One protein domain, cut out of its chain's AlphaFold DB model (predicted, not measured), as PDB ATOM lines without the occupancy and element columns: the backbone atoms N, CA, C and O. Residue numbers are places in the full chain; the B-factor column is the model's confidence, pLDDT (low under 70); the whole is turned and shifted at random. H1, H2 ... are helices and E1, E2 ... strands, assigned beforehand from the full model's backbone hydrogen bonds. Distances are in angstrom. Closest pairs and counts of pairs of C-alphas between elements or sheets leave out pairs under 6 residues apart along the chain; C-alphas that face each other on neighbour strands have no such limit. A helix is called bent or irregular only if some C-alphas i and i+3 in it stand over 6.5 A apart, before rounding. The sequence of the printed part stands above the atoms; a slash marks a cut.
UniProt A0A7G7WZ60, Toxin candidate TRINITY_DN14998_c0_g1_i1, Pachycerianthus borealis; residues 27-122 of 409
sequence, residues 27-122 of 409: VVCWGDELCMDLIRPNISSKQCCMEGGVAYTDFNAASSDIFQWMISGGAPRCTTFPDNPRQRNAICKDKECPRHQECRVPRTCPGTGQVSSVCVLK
ATOM      1  N   VAL A  27     106.350 250.868 268.940       89.75
ATOM      2  CA  VAL A  27     104.947 250.962 268.529       89.75
ATOM      3  C   VAL A  27     104.036 250.991 269.755       89.75
ATOM      4  O   VAL A  27     104.459 250.617 270.855       89.75
ATOM      5  N   VAL A  28     102.779 251.390 269.563       92.94
ATOM      6  CA  VAL A  28     101.700 251.119 270.523       92.94
ATOM      7  C   VAL A  28     100.963 249.859 270.084       92.94
ATOM      8  O   VAL A  28     100.629 249.721 268.908       92.94
ATOM      9  N   CYS A  29     100.762 248.925 271.014       91.75
ATOM     10  CA  CYS A  29     100.121 247.639 270.768       91.75
ATOM     11  C   CYS A  29      98.647 247.647 271.177       91.75
ATOM     12  O   CYS A  29      98.326 248.097 272.281       91.75
ATOM     13  N   TRP A  30      97.783 247.091 270.323       91.25
ATOM     14  CA  TRP A  30      96.331 247.127 270.486       91.25
ATOM     15  C   TRP A  30      95.686 245.743 270.366       91.25
ATOM     16  O   TRP A  30      96.115 244.905 269.568       91.25
ATOM     17  N   GLY A  31      94.642 245.511 271.159       84.81
ATOM     18  CA  GLY A  31      93.894 244.258 271.269       84.81
ATOM     19  C   GLY A  31      92.718 244.117 270.302       84.81
ATOM     20  O   GLY A  31      92.111 243.045 270.246       84.81
ATOM     21  N   ASP A  32      92.418 245.154 269.519       82.94
ATOM     22  CA  ASP A  32      91.328 245.200 268.546       82.94
ATOM     23  C   ASP A  32      91.767 245.785 267.188       82.94
ATOM     24  O   ASP A  32      92.875 246.292 267.020       82.94
ATOM     25  N   GLU A  33      90.900 245.671 266.178       87.50
ATOM     26  CA  GLU A  33      91.177 246.146 264.809       87.50
ATOM     27  C   GLU A  33      91.032 247.666 264.651       87.50
ATOM     28  O   GLU A  33      91.487 248.227 263.657       87.50
ATOM     29  N   LEU A  34      90.399 248.323 265.627       89.19
ATOM     30  CA  LEU A  34      90.162 249.767 265.655       89.19
ATOM     31  C   LEU A  34      91.222 250.527 266.470       89.19
ATOM     32  O   LEU A  34      91.185 251.754 266.520       89.19
ATOM     33  N   CYS A  35      92.176 249.824 267.086       92.25
ATOM     34  CA  CYS A  35      93.191 250.401 267.961       92.25
ATOM     35  C   CYS A  35      92.596 251.256 269.096       92.25
ATOM     36  O   CYS A  35      92.988 252.409 269.287       92.25
ATOM     37  N   MET A  36      91.630 250.698 269.824       87.75
ATOM     38  CA  MET A  36      91.020 251.307 271.013       87.75
ATOM     39  C   MET A  36      91.342 250.527 272.291       87.75
ATOM     40  O   MET A  36      91.381 251.115 273.369       87.75
ATOM     41  N   ASP A  37      91.605 249.225 272.183       87.56
ATOM     42  CA  ASP A  37      91.941 248.367 273.322       87.56
ATOM     43  C   ASP A  37      93.459 248.349 273.556       87.56
ATOM     44  O   ASP A  37      94.193 247.582 272.931       87.56
ATOM     45  N   LEU A  38      93.969 249.258 274.391       90.00
ATOM     46  CA  LEU A  38      95.407 249.389 274.637       90.00
ATOM     47  C   LEU A  38      95.968 248.160 275.372       90.00
ATOM     48  O   LEU A  38      95.629 247.917 276.526       90.00
ATOM     49  N   ILE A  39      96.929 247.464 274.756       86.50
ATOM     50  CA  ILE A  39      97.716 246.419 275.431       86.50
ATOM     51  C   ILE A  39      98.920 247.049 276.136       86.50
ATOM     52  O   ILE A  39      99.073 246.932 277.353       86.50
ATOM     53  N   ARG A  40      99.805 247.710 275.373       87.69
ATOM     54  CA  ARG A  40     101.002 248.380 275.914       87.69
ATOM     55  C   ARG A  40     101.670 249.308 274.886       87.69
ATOM     56  O   ARG A  40     101.780 248.929 273.719       87.69
ATOM     57  N   PRO A  41     102.177 250.485 275.296       91.50
ATOM     58  CA  PRO A  41     103.052 251.313 274.465       91.50
ATOM     59  C   PRO A  41     104.526 250.878 274.532       91.50
ATOM     60  O   PRO A  41     104.916 250.049 275.353       91.50
ATOM     61  N   ASN A  42     105.367 251.503 273.705       90.06
ATOM     62  CA  ASN A  42     106.825 251.343 273.713       90.06
ATOM     63  C   ASN A  42     107.316 249.892 273.558       90.06
ATOM     64  O   ASN A  42     108.170 249.411 274.304       90.06
ATOM     65  N   ILE A  43     106.759 249.182 272.584       88.94
ATOM     66  CA  ILE A  43     107.085 247.781 272.314       88.94
ATOM     67  C   ILE A  43     107.441 247.595 270.840       88.94
ATOM     68  O   ILE A  43     107.180 248.477 270.036       88.94
ATOM     69  N   SER A  44     108.065 246.485 270.443       88.94
ATOM     70  CA  SER A  44     108.278 246.202 269.014       88.94
ATOM     71  C   SER A  44     107.021 245.604 268.383       88.94
ATOM     72  O   SER A  44     106.265 244.917 269.065       88.94
ATOM     73  N   SER A  45     106.807 245.784 267.076       85.19
ATOM     74  CA  SER A  45     105.666 245.161 266.379       85.19
ATOM     75  C   SER A  45     105.685 243.630 266.478       85.19
ATOM     76  O   SER A  45     104.646 243.002 266.668       85.19
ATOM     77  N   LYS A  46     106.875 243.017 266.440       83.06
ATOM     78  CA  LYS A  46     107.061 241.578 266.672       83.06
ATOM     79  C   LYS A  46     106.596 241.167 268.071       83.06
ATOM     80  O   LYS A  46     105.851 240.203 268.202       83.06
ATOM     81  N   GLN A  47     107.015 241.901 269.097       84.12
ATOM     82  CA  GLN A  47     106.644 241.617 270.481       84.12
ATOM     83  C   GLN A  47     105.151 241.884 270.731       84.12
ATOM     84  O   GLN A  47     104.504 241.071 271.374       84.12
ATOM     85  N   CYS A  48     104.579 242.945 270.155       85.88
ATOM     86  CA  CYS A  48     103.138 243.202 270.192       85.88
ATOM     87  C   CYS A  48     102.333 242.017 269.634       85.88
ATOM     88  O   CYS A  48     101.399 241.536 270.269       85.88
ATOM     89  N   CYS A  49     102.748 241.490 268.479       82.12
ATOM     90  CA  CYS A  49     102.143 240.300 267.890       82.12
ATOM     91  C   CYS A  49     102.290 239.063 268.798       82.12
ATOM     92  O   CYS A  49     101.329 238.325 269.006       82.12
ATOM     93  N   MET A  50     103.470 238.859 269.396       75.81
ATOM     94  CA  MET A  50     103.723 237.760 270.341       75.81
ATOM     95  C   MET A  50     102.927 237.870 271.648       75.81
ATOM     96  O   MET A  50     102.660 236.849 272.273       75.81
ATOM     97  N   GLU A  51     102.530 239.077 272.053       77.94
ATOM     98  CA  GLU A  51     101.670 239.336 273.216       77.94
ATOM     99  C   GLU A  51     100.168 239.264 272.873       77.94
ATOM    100  O   GLU A  51      99.324 239.509 273.731       77.94
ATOM    101  N   GLY A  52      99.813 238.867 271.644       74.38
ATOM    102  CA  GLY A  52      98.422 238.688 271.225       74.38
ATOM    103  C   GLY A  52      97.752 239.959 270.700       74.38
ATOM    104  O   GLY A  52      96.526 239.990 270.582       74.38
ATOM    105  N   GLY A  53      98.535 240.988 270.361       83.88
ATOM    106  CA  GLY A  53      98.041 242.190 269.701       83.88
ATOM    107  C   GLY A  53      97.414 241.897 268.338       83.88
ATOM    108  O   GLY A  53      97.939 241.121 267.536       83.88
ATOM    109  N   VAL A  54      96.281 242.540 268.075       83.06
ATOM    110  CA  VAL A  54      95.537 242.459 266.811       83.06
ATOM    111  C   VAL A  54      96.021 243.530 265.830       83.06
ATOM    112  O   VAL A  54      96.102 243.281 264.621       83.06
ATOM    113  N   ALA A  55      96.414 244.692 266.355       89.19
ATOM    114  CA  ALA A  55      96.911 245.822 265.587       89.19
ATOM    115  C   ALA A  55      98.021 246.585 266.330       89.19
ATOM    116  O   ALA A  55      98.233 246.411 267.531       89.19
ATOM    117  N   TYR A  56      98.747 247.433 265.606       92.62
ATOM    118  CA  TYR A  56      99.768 248.327 266.149       92.62
ATOM    119  C   TYR A  56      99.774 249.674 265.412       92.62
ATOM    120  O   TYR A  56      99.403 249.750 264.240       92.62
ATOM    121  N   THR A  57     100.227 250.739 266.075       93.56
ATOM    122  CA  THR A  57     100.587 252.002 265.403       93.56
ATOM    123  C   THR A  57     102.046 251.946 264.988       93.56
ATOM    124  O   THR A  57     102.891 251.517 265.760       93.56
ATOM    125  N   ASP A  58     102.408 252.409 263.799       89.00
ATOM    126  CA  ASP A  58     103.796 252.343 263.313       89.00
ATOM    127  C   ASP A  58     104.763 253.349 263.977       89.00
ATOM    128  O   ASP A  58     105.907 253.514 263.548       89.00
ATOM    129  N   PHE A  59     104.303 253.981 265.056       88.69
ATOM    130  CA  PHE A  59     105.012 254.908 265.920       88.69
ATOM    131  C   PHE A  59     104.544 254.730 267.373       88.69
ATOM    132  O   PHE A  59     103.444 254.237 267.639       88.69
ATOM    133  N   ASN A  60     105.388 255.134 268.317       87.75
ATOM    134  CA  ASN A  60     105.042 255.204 269.732       87.75
ATOM    135  C   ASN A  60     104.396 256.562 270.060       87.75
ATOM    136  O   ASN A  60     104.603 257.530 269.329       87.75
ATOM    137  N   ALA A  61     103.658 256.651 271.163       89.75
ATOM    138  CA  ALA A  61     102.940 257.865 271.550       89.75
ATOM    139  C   ALA A  61     103.000 258.118 273.060       89.75
ATOM    140  O   ALA A  61     103.253 257.198 273.842       89.75
ATOM    141  N   ALA A  62     102.784 259.371 273.469       91.38
ATOM    142  CA  ALA A  62     102.673 259.717 274.879       91.38
ATOM    143  C   ALA A  62     101.328 259.239 275.445       91.38
ATOM    144  O   ALA A  62     100.340 259.104 274.721       91.38
ATOM    145  N   SER A  63     101.261 259.026 276.762       89.38
ATOM    146  CA  SER A  63     100.037 258.560 277.428       89.38
ATOM    147  C   SER A  63      98.831 259.477 277.190       89.38
ATOM    148  O   SER A  63      97.706 258.989 277.121       89.38
ATOM    149  N   SER A  64      99.051 260.788 277.031       88.81
ATOM    150  CA  SER A  64      98.003 261.768 276.710       88.81
ATOM    151  C   SER A  64      97.397 261.558 275.323       88.81
ATOM    152  O   SER A  64      96.180 261.619 275.174       88.81
ATOM    153  N   ASP A  65      98.228 261.267 274.320       92.88
ATOM    154  CA  ASP A  65      97.775 261.045 272.942       92.88
ATOM    155  C   ASP A  65      97.001 259.731 272.849       92.88
ATOM    156  O   ASP A  65      95.918 259.675 272.273       92.88
ATOM    157  N   ILE A  66      97.526 258.691 273.502       90.44
ATOM    158  CA  ILE A  66      96.881 257.379 273.607       90.44
ATOM    159  C   ILE A  66      95.499 257.520 274.257       90.44
ATOM    160  O   ILE A  66      94.519 256.983 273.741       90.44
ATOM    161  N   PHE A  67      95.399 258.282 275.352       87.19
ATOM    162  CA  PHE A  67      94.122 258.582 275.995       87.19
ATOM    163  C   PHE A  67      93.151 259.298 275.048       87.19
ATOM    164  O   PHE A  67      92.004 258.868 274.918       87.19
ATOM    165  N   GLN A  68      93.615 260.331 274.337       91.31
ATOM    166  CA  GLN A  68      92.797 261.072 273.375       91.31
ATOM    167  C   GLN A  68      92.265 260.170 272.252       91.31
ATOM    168  O   GLN A  68      91.118 260.312 271.832       91.31
ATOM    169  N   TRP A  69      93.062 259.225 271.759       92.50
ATOM    170  CA  TRP A  69      92.629 258.298 270.713       92.50
ATOM    171  C   TRP A  69      91.557 257.324 271.191       92.50
ATOM    172  O   TRP A  69      90.568 257.124 270.486       92.50
ATOM    173  N   MET A  70      91.704 256.780 272.402       84.06
ATOM    174  CA  MET A  70      90.714 255.867 272.983       84.06
ATOM    175  C   MET A  70      89.336 256.530 273.129       84.06
ATOM    176  O   MET A  70      88.320 255.874 272.918       84.06
ATOM    177  N   ILE A  71      89.285 257.836 273.417       84.69
ATOM    178  CA  ILE A  71      88.021 258.590 273.487       84.69
ATOM    179  C   ILE A  71      87.522 259.089 272.122       84.69
ATOM    180  O   ILE A  71      86.344 259.410 271.991       84.69
ATOM    181  N   SER A  72      88.389 259.154 271.107       88.44
ATOM    182  CA  SER A  72      88.070 259.698 269.772       88.44
ATOM    183  C   SER A  72      87.765 258.618 268.726       88.44
ATOM    184  O   SER A  72      87.660 258.931 267.541       88.44
ATOM    185  N   GLY A  73      87.617 257.357 269.144       86.31
ATOM    186  CA  GLY A  73      87.236 256.251 268.262       86.31
ATOM    187  C   GLY A  73      88.397 255.496 267.607       86.31
ATOM    188  O   GLY A  73      88.169 254.821 266.605       86.31
ATOM    189  N   GLY A  74      89.616 255.590 268.152       90.12
ATOM    190  CA  GLY A  74      90.756 254.763 267.740       90.12
ATOM    191  C   GLY A  74      92.025 255.537 267.406       90.12
ATOM    192  O   GLY A  74      92.006 256.734 267.111       90.12
ATOM    193  N   ALA A  75      93.160 254.839 267.463       93.12
ATOM    194  CA  ALA A  75      94.457 255.412 267.123       93.12
ATOM    195  C   ALA A  75      94.620 255.628 265.605       93.12
ATOM    196  O   ALA A  75      94.249 254.766 264.801       93.12
ATOM    197  N   PRO A  76      95.231 256.744 265.173       91.94
ATOM    198  CA  PRO A  76      95.509 256.982 263.766       91.94
ATOM    199  C   PRO A  76      96.600 256.029 263.260       91.94
ATOM    200  O   PRO A  76      97.489 255.624 264.006       91.94
ATOM    201  N   ARG A  77      96.564 255.701 261.959       91.62
ATOM    202  CA  ARG A  77      97.505 254.755 261.314       91.62
ATOM    203  C   ARG A  77      97.530 253.380 262.001       91.62
ATOM    204  O   ARG A  77      98.571 252.728 262.091       91.62
ATOM    205  N   CYS A  78      96.360 252.941 262.460       92.00
ATOM    206  CA  CYS A  78      96.144 251.600 262.981       92.00
ATOM    207  C   CYS A  78      96.441 250.559 261.892       92.00
ATOM    208  O   CYS A  78      95.741 250.473 260.883       92.00
ATOM    209  N   THR A  79      97.511 249.789 262.079       91.19
ATOM    210  CA  THR A  79      97.910 248.722 261.162       91.19
ATOM    211  C   THR A  79      97.570 247.387 261.790       91.19
ATOM    212  O   THR A  79      98.110 247.022 262.833       91.19
ATOM    213  N   THR A  80      96.684 246.637 261.146       87.25
ATOM    214  CA  THR A  80      96.343 245.290 261.602       87.25
ATOM    215  C   THR A  80      97.364 244.284 261.063       87.25
ATOM    216  O   THR A  80      97.861 244.419 259.943       87.25
ATOM    217  N   PHE A  81      97.727 243.272 261.855       82.81
ATOM    218  CA  PHE A  81      98.631 242.214 261.377       82.81
ATOM    219  C   PHE A  81      97.946 241.364 260.267       82.81
ATOM    220  O   PHE A  81      96.748 241.499 260.068       82.81
ATOM    221  N   PRO A  82      98.610 240.478 259.505       72.88
ATOM    222  CA  PRO A  82      97.937 239.657 258.478       72.88
ATOM    223  C   PRO A  82      97.161 238.453 259.052       72.88
ATOM    224  O   PRO A  82      97.748 237.599 259.715       72.88
ATOM    225  N   ASP A  83      95.856 238.347 258.787       66.44
ATOM    226  CA  ASP A  83      95.002 237.260 259.300       66.44
ATOM    227  C   ASP A  83      94.889 236.087 258.307       66.44
ATOM    228  O   ASP A  83      94.678 236.294 257.113       66.44
ATOM    229  N   ASN A  84      94.982 234.847 258.802       63.47
ATOM    230  CA  ASN A  84      94.676 233.634 258.040       63.47
ATOM    231  C   ASN A  84      93.594 232.807 258.767       63.47
ATOM    232  O   ASN A  84      93.910 231.993 259.645       63.47
ATOM    233  N   PRO A  85      92.312 232.949 258.382       59.03
ATOM    234  CA  PRO A  85      91.188 232.289 259.051       59.03
ATOM    235  C   PRO A  85      91.277 230.756 259.093       59.03
ATOM    236  O   PRO A  85      90.771 230.141 260.029       59.03
ATOM    237  N   ARG A  86      91.946 230.119 258.118       57.84
ATOM    238  CA  ARG A  86      92.024 228.648 258.008       57.84
ATOM    239  C   ARG A  86      93.011 228.005 258.994       57.84
ATOM    240  O   ARG A  86      92.830 226.843 259.336       57.84
ATOM    241  N   GLN A  87      94.014 228.738 259.489       58.00
ATOM    242  CA  GLN A  87      94.981 228.252 260.497       58.00
ATOM    243  C   GLN A  87      94.503 228.436 261.951       58.00
ATOM    244  O   GLN A  87      95.003 227.776 262.862       58.00
ATOM    245  N   ARG A  88      93.507 229.301 262.173       57.00
ATOM    246  CA  ARG A  88      93.040 229.763 263.492       57.00
ATOM    247  C   ARG A  88      92.454 228.653 264.372       57.00
ATOM    248  O   ARG A  88      92.762 228.570 265.557       57.00
ATOM    249  N   ASN A  89      91.650 227.770 263.779       59.09
ATOM    250  CA  ASN A  89      90.911 226.746 264.524       59.09
ATOM    251  C   ASN A  89      91.767 225.541 264.937       59.09
ATOM    252  O   ASN A  89      91.338 224.779 265.793       59.09
ATOM    253  N   ALA A  90      92.955 225.349 264.353       64.69
ATOM    254  CA  ALA A  90      93.815 224.207 264.673       64.69
ATOM    255  C   ALA A  90      94.691 224.443 265.918       64.69
ATOM    256  O   ALA A  90      94.947 223.508 266.663       64.69
ATOM    257  N   ILE A  91      95.133 225.685 266.164       69.94
ATOM    258  CA  ILE A  91      96.130 226.008 267.207       69.94
ATOM    259  C   ILE A  91      95.476 226.300 268.569       69.94
ATOM    260  O   ILE A  91      96.043 225.971 269.608       69.94
ATOM    261  N   CYS A  92      94.285 226.906 268.584       74.88
ATOM    262  CA  CYS A  92      93.533 227.165 269.820       74.88
ATOM    263  C   CYS A  92      92.586 226.027 270.225       74.88
ATOM    264  O   CYS A  92      91.920 226.147 271.247       74.88
ATOM    265  N   LYS A  93      92.514 224.937 269.448       75.06
ATOM    266  CA  LYS A  93      91.561 223.842 269.677       75.06
ATOM    267  C   LYS A  93      91.721 223.187 271.051       75.06
ATOM    268  O   LYS A  93      90.723 222.927 271.706       75.06
ATOM    269  N   ASP A  94      92.970 222.990 271.472       76.94
ATOM    270  CA  ASP A  94      93.324 222.230 272.678       76.94
ATOM    271  C   ASP A  94      94.103 223.078 273.704       76.94
ATOM    272  O   ASP A  94      94.764 222.545 274.592       76.94
ATOM    273  N   LYS A  95      94.078 224.415 273.577       80.81
ATOM    274  CA  LYS A  95      94.786 225.306 274.506       80.81
ATOM    275  C   LYS A  95      93.867 225.770 275.628       80.81
ATOM    276  O   LYS A  95      92.977 226.589 275.410       80.81
ATOM    277  N   GLU A  96      94.159 225.316 276.839       85.56
ATOM    278  CA  GLU A  96      93.532 225.825 278.055       85.56
ATOM    279  C   GLU A  96      94.179 227.152 278.465       85.56
ATOM    280  O   GLU A  96      95.390 227.237 278.692       85.56
ATOM    281  N   CYS A  97      93.363 228.200 278.536       84.44
ATOM    282  CA  CYS A  97      93.771 229.491 279.066       84.44
ATOM    283  C   CYS A  97      93.327 229.643 280.530       84.44
ATOM    284  O   CYS A  97      92.311 229.062 280.918       84.44
ATOM    285  N   PRO A  98      94.067 230.418 281.346       84.50
ATOM    286  CA  PRO A  98      93.665 230.752 282.712       84.50
ATOM    287  C   PRO A  98      92.284 231.427 282.796       84.50
ATOM    288  O   PRO A  98      91.704 231.837 281.788       84.50
ATOM    289  N   ARG A  99      91.762 231.569 284.021       82.50
ATOM    290  CA  ARG A  99      90.439 232.157 284.288       82.50
ATOM    291  C   ARG A  99      90.281 233.519 283.598       82.50
ATOM    292  O   ARG A  99      91.205 234.325 283.570       82.50
ATOM    293  N   HIS A 100      89.097 233.743 283.030       83.00
ATOM    294  CA  HIS A 100      88.734 234.952 282.282       83.00
ATOM    295  C   HIS A 100      89.616 235.265 281.059       83.00
ATOM    296  O   HIS A 100      89.585 236.388 280.561       83.00
ATOM    297  N   GLN A 101      90.388 234.303 280.544       84.69
ATOM    298  CA  GLN A 101      91.192 234.477 279.336       84.69
ATOM    299  C   GLN A 101      90.669 233.618 278.187       84.69
ATOM    300  O   GLN A 101      90.136 232.528 278.388       84.69
ATOM    301  N   GLU A 102      90.854 234.095 276.961       83.94
ATOM    302  CA  GLU A 102      90.568 233.332 275.751       83.94
ATOM    303  C   GLU A 102      91.832 233.103 274.929       83.94
ATOM    304  O   GLU A 102      92.727 233.952 274.867       83.94
ATOM    305  N   CYS A 103      91.896 231.945 274.273       80.56
ATOM    306  CA  CYS A 103      92.957 231.666 273.322       80.56
ATOM    307  C   CYS A 103      92.724 232.484 272.054       80.56
ATOM    308  O   CYS A 103      91.719 232.310 271.362       80.56
ATOM    309  N   ARG A 104      93.686 233.338 271.714       75.00
ATOM    310  CA  ARG A 104      93.782 233.975 270.405       75.00
ATOM    311  C   ARG A 104      95.005 233.446 269.678       75.00
ATOM    312  O   ARG A 104      96.072 233.268 270.259       75.00
ATOM    313  N   VAL A 105      94.851 233.183 268.387       69.00
ATOM    314  CA  VAL A 105      95.986 232.935 267.500       69.00
ATOM    315  C   VAL A 105      96.383 234.292 266.926       69.00
ATOM    316  O   VAL A 105      95.573 234.873 266.201       69.00
ATOM    317  N   PRO A 106      97.570 234.836 267.249       59.12
ATOM    318  CA  PRO A 106      98.041 236.029 266.588       59.12
ATOM    319  C   PRO A 106      98.203 235.764 265.096       59.12
ATOM    320  O   PRO A 106      98.530 234.666 264.637       59.12
ATOM    321  N   ARG A 107      97.964 236.832 264.358       60.19
ATOM    322  CA  ARG A 107      98.234 236.998 262.934       60.19
ATOM    323  C   ARG A 107      99.730 236.749 262.636       60.19
ATOM    324  O   ARG A 107     100.549 236.765 263.551       60.19
ATOM    325  N   THR A 108     100.120 236.481 261.387       66.12
ATOM    326  CA  THR A 108     101.512 236.090 261.054       66.12
ATOM    327  C   THR A 108     102.513 237.166 261.494       66.12
ATOM    328  O   THR A 108     102.559 238.248 260.905       66.12
ATOM    329  N   CYS A 109     103.319 236.881 262.525       69.69
ATOM    330  CA  CYS A 109     104.210 237.884 263.103       69.69
ATOM    331  C   CYS A 109     105.406 238.196 262.177       69.69
ATOM    332  O   CYS A 109     106.011 237.277 261.612       69.69
ATOM    333  N   PRO A 110     105.810 239.475 262.038       65.94
ATOM    334  CA  PRO A 110     106.940 239.854 261.193       65.94
ATOM    335  C   PRO A 110     108.246 239.151 261.599       65.94
ATOM    336  O   PRO A 110     108.664 239.197 262.756       65.94
ATOM    337  N   GLY A 111     108.921 238.522 260.630       65.31
ATOM    338  CA  GLY A 111     110.240 237.905 260.830       65.31
ATOM    339  C   GLY A 111     110.235 236.567 261.577       65.31
ATOM    340  O   GLY A 111     111.300 236.054 261.909       65.31
ATOM    341  N   THR A 112     109.065 235.984 261.840       58.41
ATOM    342  CA  THR A 112     108.932 234.634 262.397       58.41
ATOM    343  C   THR A 112     107.882 233.883 261.595       58.41
ATOM    344  O   THR A 112     106.711 234.238 261.640       58.41
ATOM    345  N   GLY A 113     108.260 232.806 260.906       56.59
ATOM    346  CA  GLY A 113     107.296 231.886 260.278       56.59
ATOM    347  C   GLY A 113     106.459 231.084 261.288       56.59
ATOM    348  O   GLY A 113     105.930 230.034 260.943       56.59
ATOM    349  N   GLN A 114     106.390 231.527 262.546       55.69
ATOM    350  CA  GLN A 114     105.831 230.793 263.669       55.69
ATOM    351  C   GLN A 114     104.546 231.475 264.139       55.69
ATOM    352  O   GLN A 114     104.547 232.643 264.521       55.69
ATOM    353  N   VAL A 115     103.456 230.715 264.104       59.59
ATOM    354  CA  VAL A 115     102.138 231.104 264.603       59.59
ATOM    355  C   VAL A 115     102.010 230.505 266.005       59.59
ATOM    356  O   VAL A 115     101.895 229.290 266.140       59.59
ATOM    357  N   SER A 116     102.104 231.315 267.061       61.22
ATOM    358  CA  SER A 116     101.989 230.840 268.449       61.22
ATOM    359  C   SER A 116     100.748 231.433 269.092       61.22
ATOM    360  O   SER A 116     100.654 232.647 269.178       61.22
ATOM    361  N   SER A 117      99.812 230.613 269.570       70.31
ATOM    362  CA  SER A 117      98.638 231.108 270.295       70.31
ATOM    363  C   SER A 117      99.015 231.824 271.595       70.31
ATOM    364  O   SER A 117      99.993 231.467 272.256       70.31
ATOM    365  N   VAL A 118      98.190 232.779 272.018       75.62
ATOM    366  CA  VAL A 118      98.339 233.593 273.233       75.62
ATOM    367  C   VAL A 118      97.016 233.570 273.998       75.62
ATOM    368  O   VAL A 118      95.953 233.518 273.387       75.62
ATOM    369  N   CYS A 119      97.079 233.549 275.326       82.06
ATOM    370  CA  CYS A 119      95.896 233.726 276.163       82.06
ATOM    371  C   CYS A 119      95.775 235.206 276.504       82.06
ATOM    372  O   CYS A 119      96.722 235.783 277.039       82.06
ATOM    373  N   VAL A 120      94.648 235.817 276.159       79.56
ATOM    374  CA  VAL A 120      94.392 237.234 276.431       79.56
ATOM    375  C   VAL A 120      93.172 237.375 277.322       79.56
ATOM    376  O   VAL A 120      92.240 236.576 277.228       79.56
ATOM    377  N   LEU A 121      93.184 238.382 278.194       83.12
ATOM    378  CA  LEU A 121      92.061 238.672 279.076       83.12
ATOM    379  C   LEU A 121      90.814 238.986 278.242       83.12
ATOM    380  O   LEU A 121      90.842 239.833 277.352       83.12
ATOM    381  N   LYS A 122      89.715 238.299 278.542       85.62
ATOM    382  CA  LYS A 122      88.414 238.492 277.914       85.62
ATOM    383  C   LYS A 122      87.382 238.789 278.988       85.62
ATOM    384  O   LYS A 122      86.665 237.906 279.457       85.62
TER     385      LYS A 122
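What this domain is: This is residues 27 to 122 of the 409 residues of the protein "Toxin candidate TRINITY_DN14998_c0_g1_i1" of Pachycerianthus borealis (UniProt A0A7G7WZ60). Two small lobes sit one after the other along the longest axis: a twisted sheet of four short strands with H1 standing over it and H2 at its far end, then the hairpin E5 and E6 with the irregular H3 at the opposite end of the domain. H1 lies between sheet and hairpin, and the loop of residues 105 to 117 joins the hairpin's strands. The 96 printed residues hold three named helices and six named strands, in the order E1 E2 H1 E3 H2 E4 H3 E5 E6; the sheets, E2 - E1 - E3 - E4 and E5 - E6, are all antiparallel. The class is mixed, helices and strands, with under half of the residues in named elements; the whole is compact, with a radius of gyration of the C-alphas of 13.4 A and spans of 40 by 31 by 20 A.

Where its parts are: Find C-alpha 27 at (104.947, 250.962, 268.529), where E1 begins; it runs to residue 30. E2, residues 38 to 44, covers 14.4 A, and H1 follows at once, residues 45 to 50. Next come E3, residues 55 to 57, and H2, residues 63 to 71, 12.6 A long from C-alpha 63 at (100.037, 258.560, 277.428). E4 is residues 78 to 80, H3 residues 85 to 91, 11.4 A. E5, residues 101 to 104, and E6, residues 118 to 121, close the list; E6 ends at C-alpha 121, (92.061, 238.672, 279.076).

How they stand to each other: Start with E1, an inner strand. It forms a hairpin with E2, with N 27 and O 43 2.8 A apart, and pairs with E3 through N 30 and O 55, 2.9 A. E3 pairs with the edge strand E4 through N 56 and O 79, 2.9 A. From edge to edge the strands' lines turn by 97 degrees. E2, H1 and E3 make a split strand-helix-strand unit, two strands running the same way with a helix between them in the chain and E1 between them in the sheet; its crossover is right-handed. H1 is on the sheet over E1, at a height over the sheet of 7.5 A, and only just stands up from it, rising 42 degrees; its closest C-alphas to E1 are Cys 48 and Cys 29, 5.4 A. H2 only grazes the sheet, with residues 63 to 70. In the hairpin E5 and E6, N 104 and O 118 are 2.8 A apart; the closest C-alphas of H1 and E6, those of Met 50 and Val 118, are 7.4 A apart. H3 is not on the four-stranded sheet and is apart from E6; it is irregular, but only just, with C-alphas 86 and 89 6.9 A apart. Every O i to N i+4 pair is within hydrogen-bond range in H1 and H2; in H3 it is 0 of 3, and 0 of 4 for O i to N i+3.

The domain as a whole: Look from Ser 64 to Asp 94 for the two C-alphas farthest apart, 40.0 A. The printed part has no cut, and the one long link is E5 to E6. Mean pLDDT of the printed part is 80.6; residues 83 to 91 and 105 to 116 are under 70.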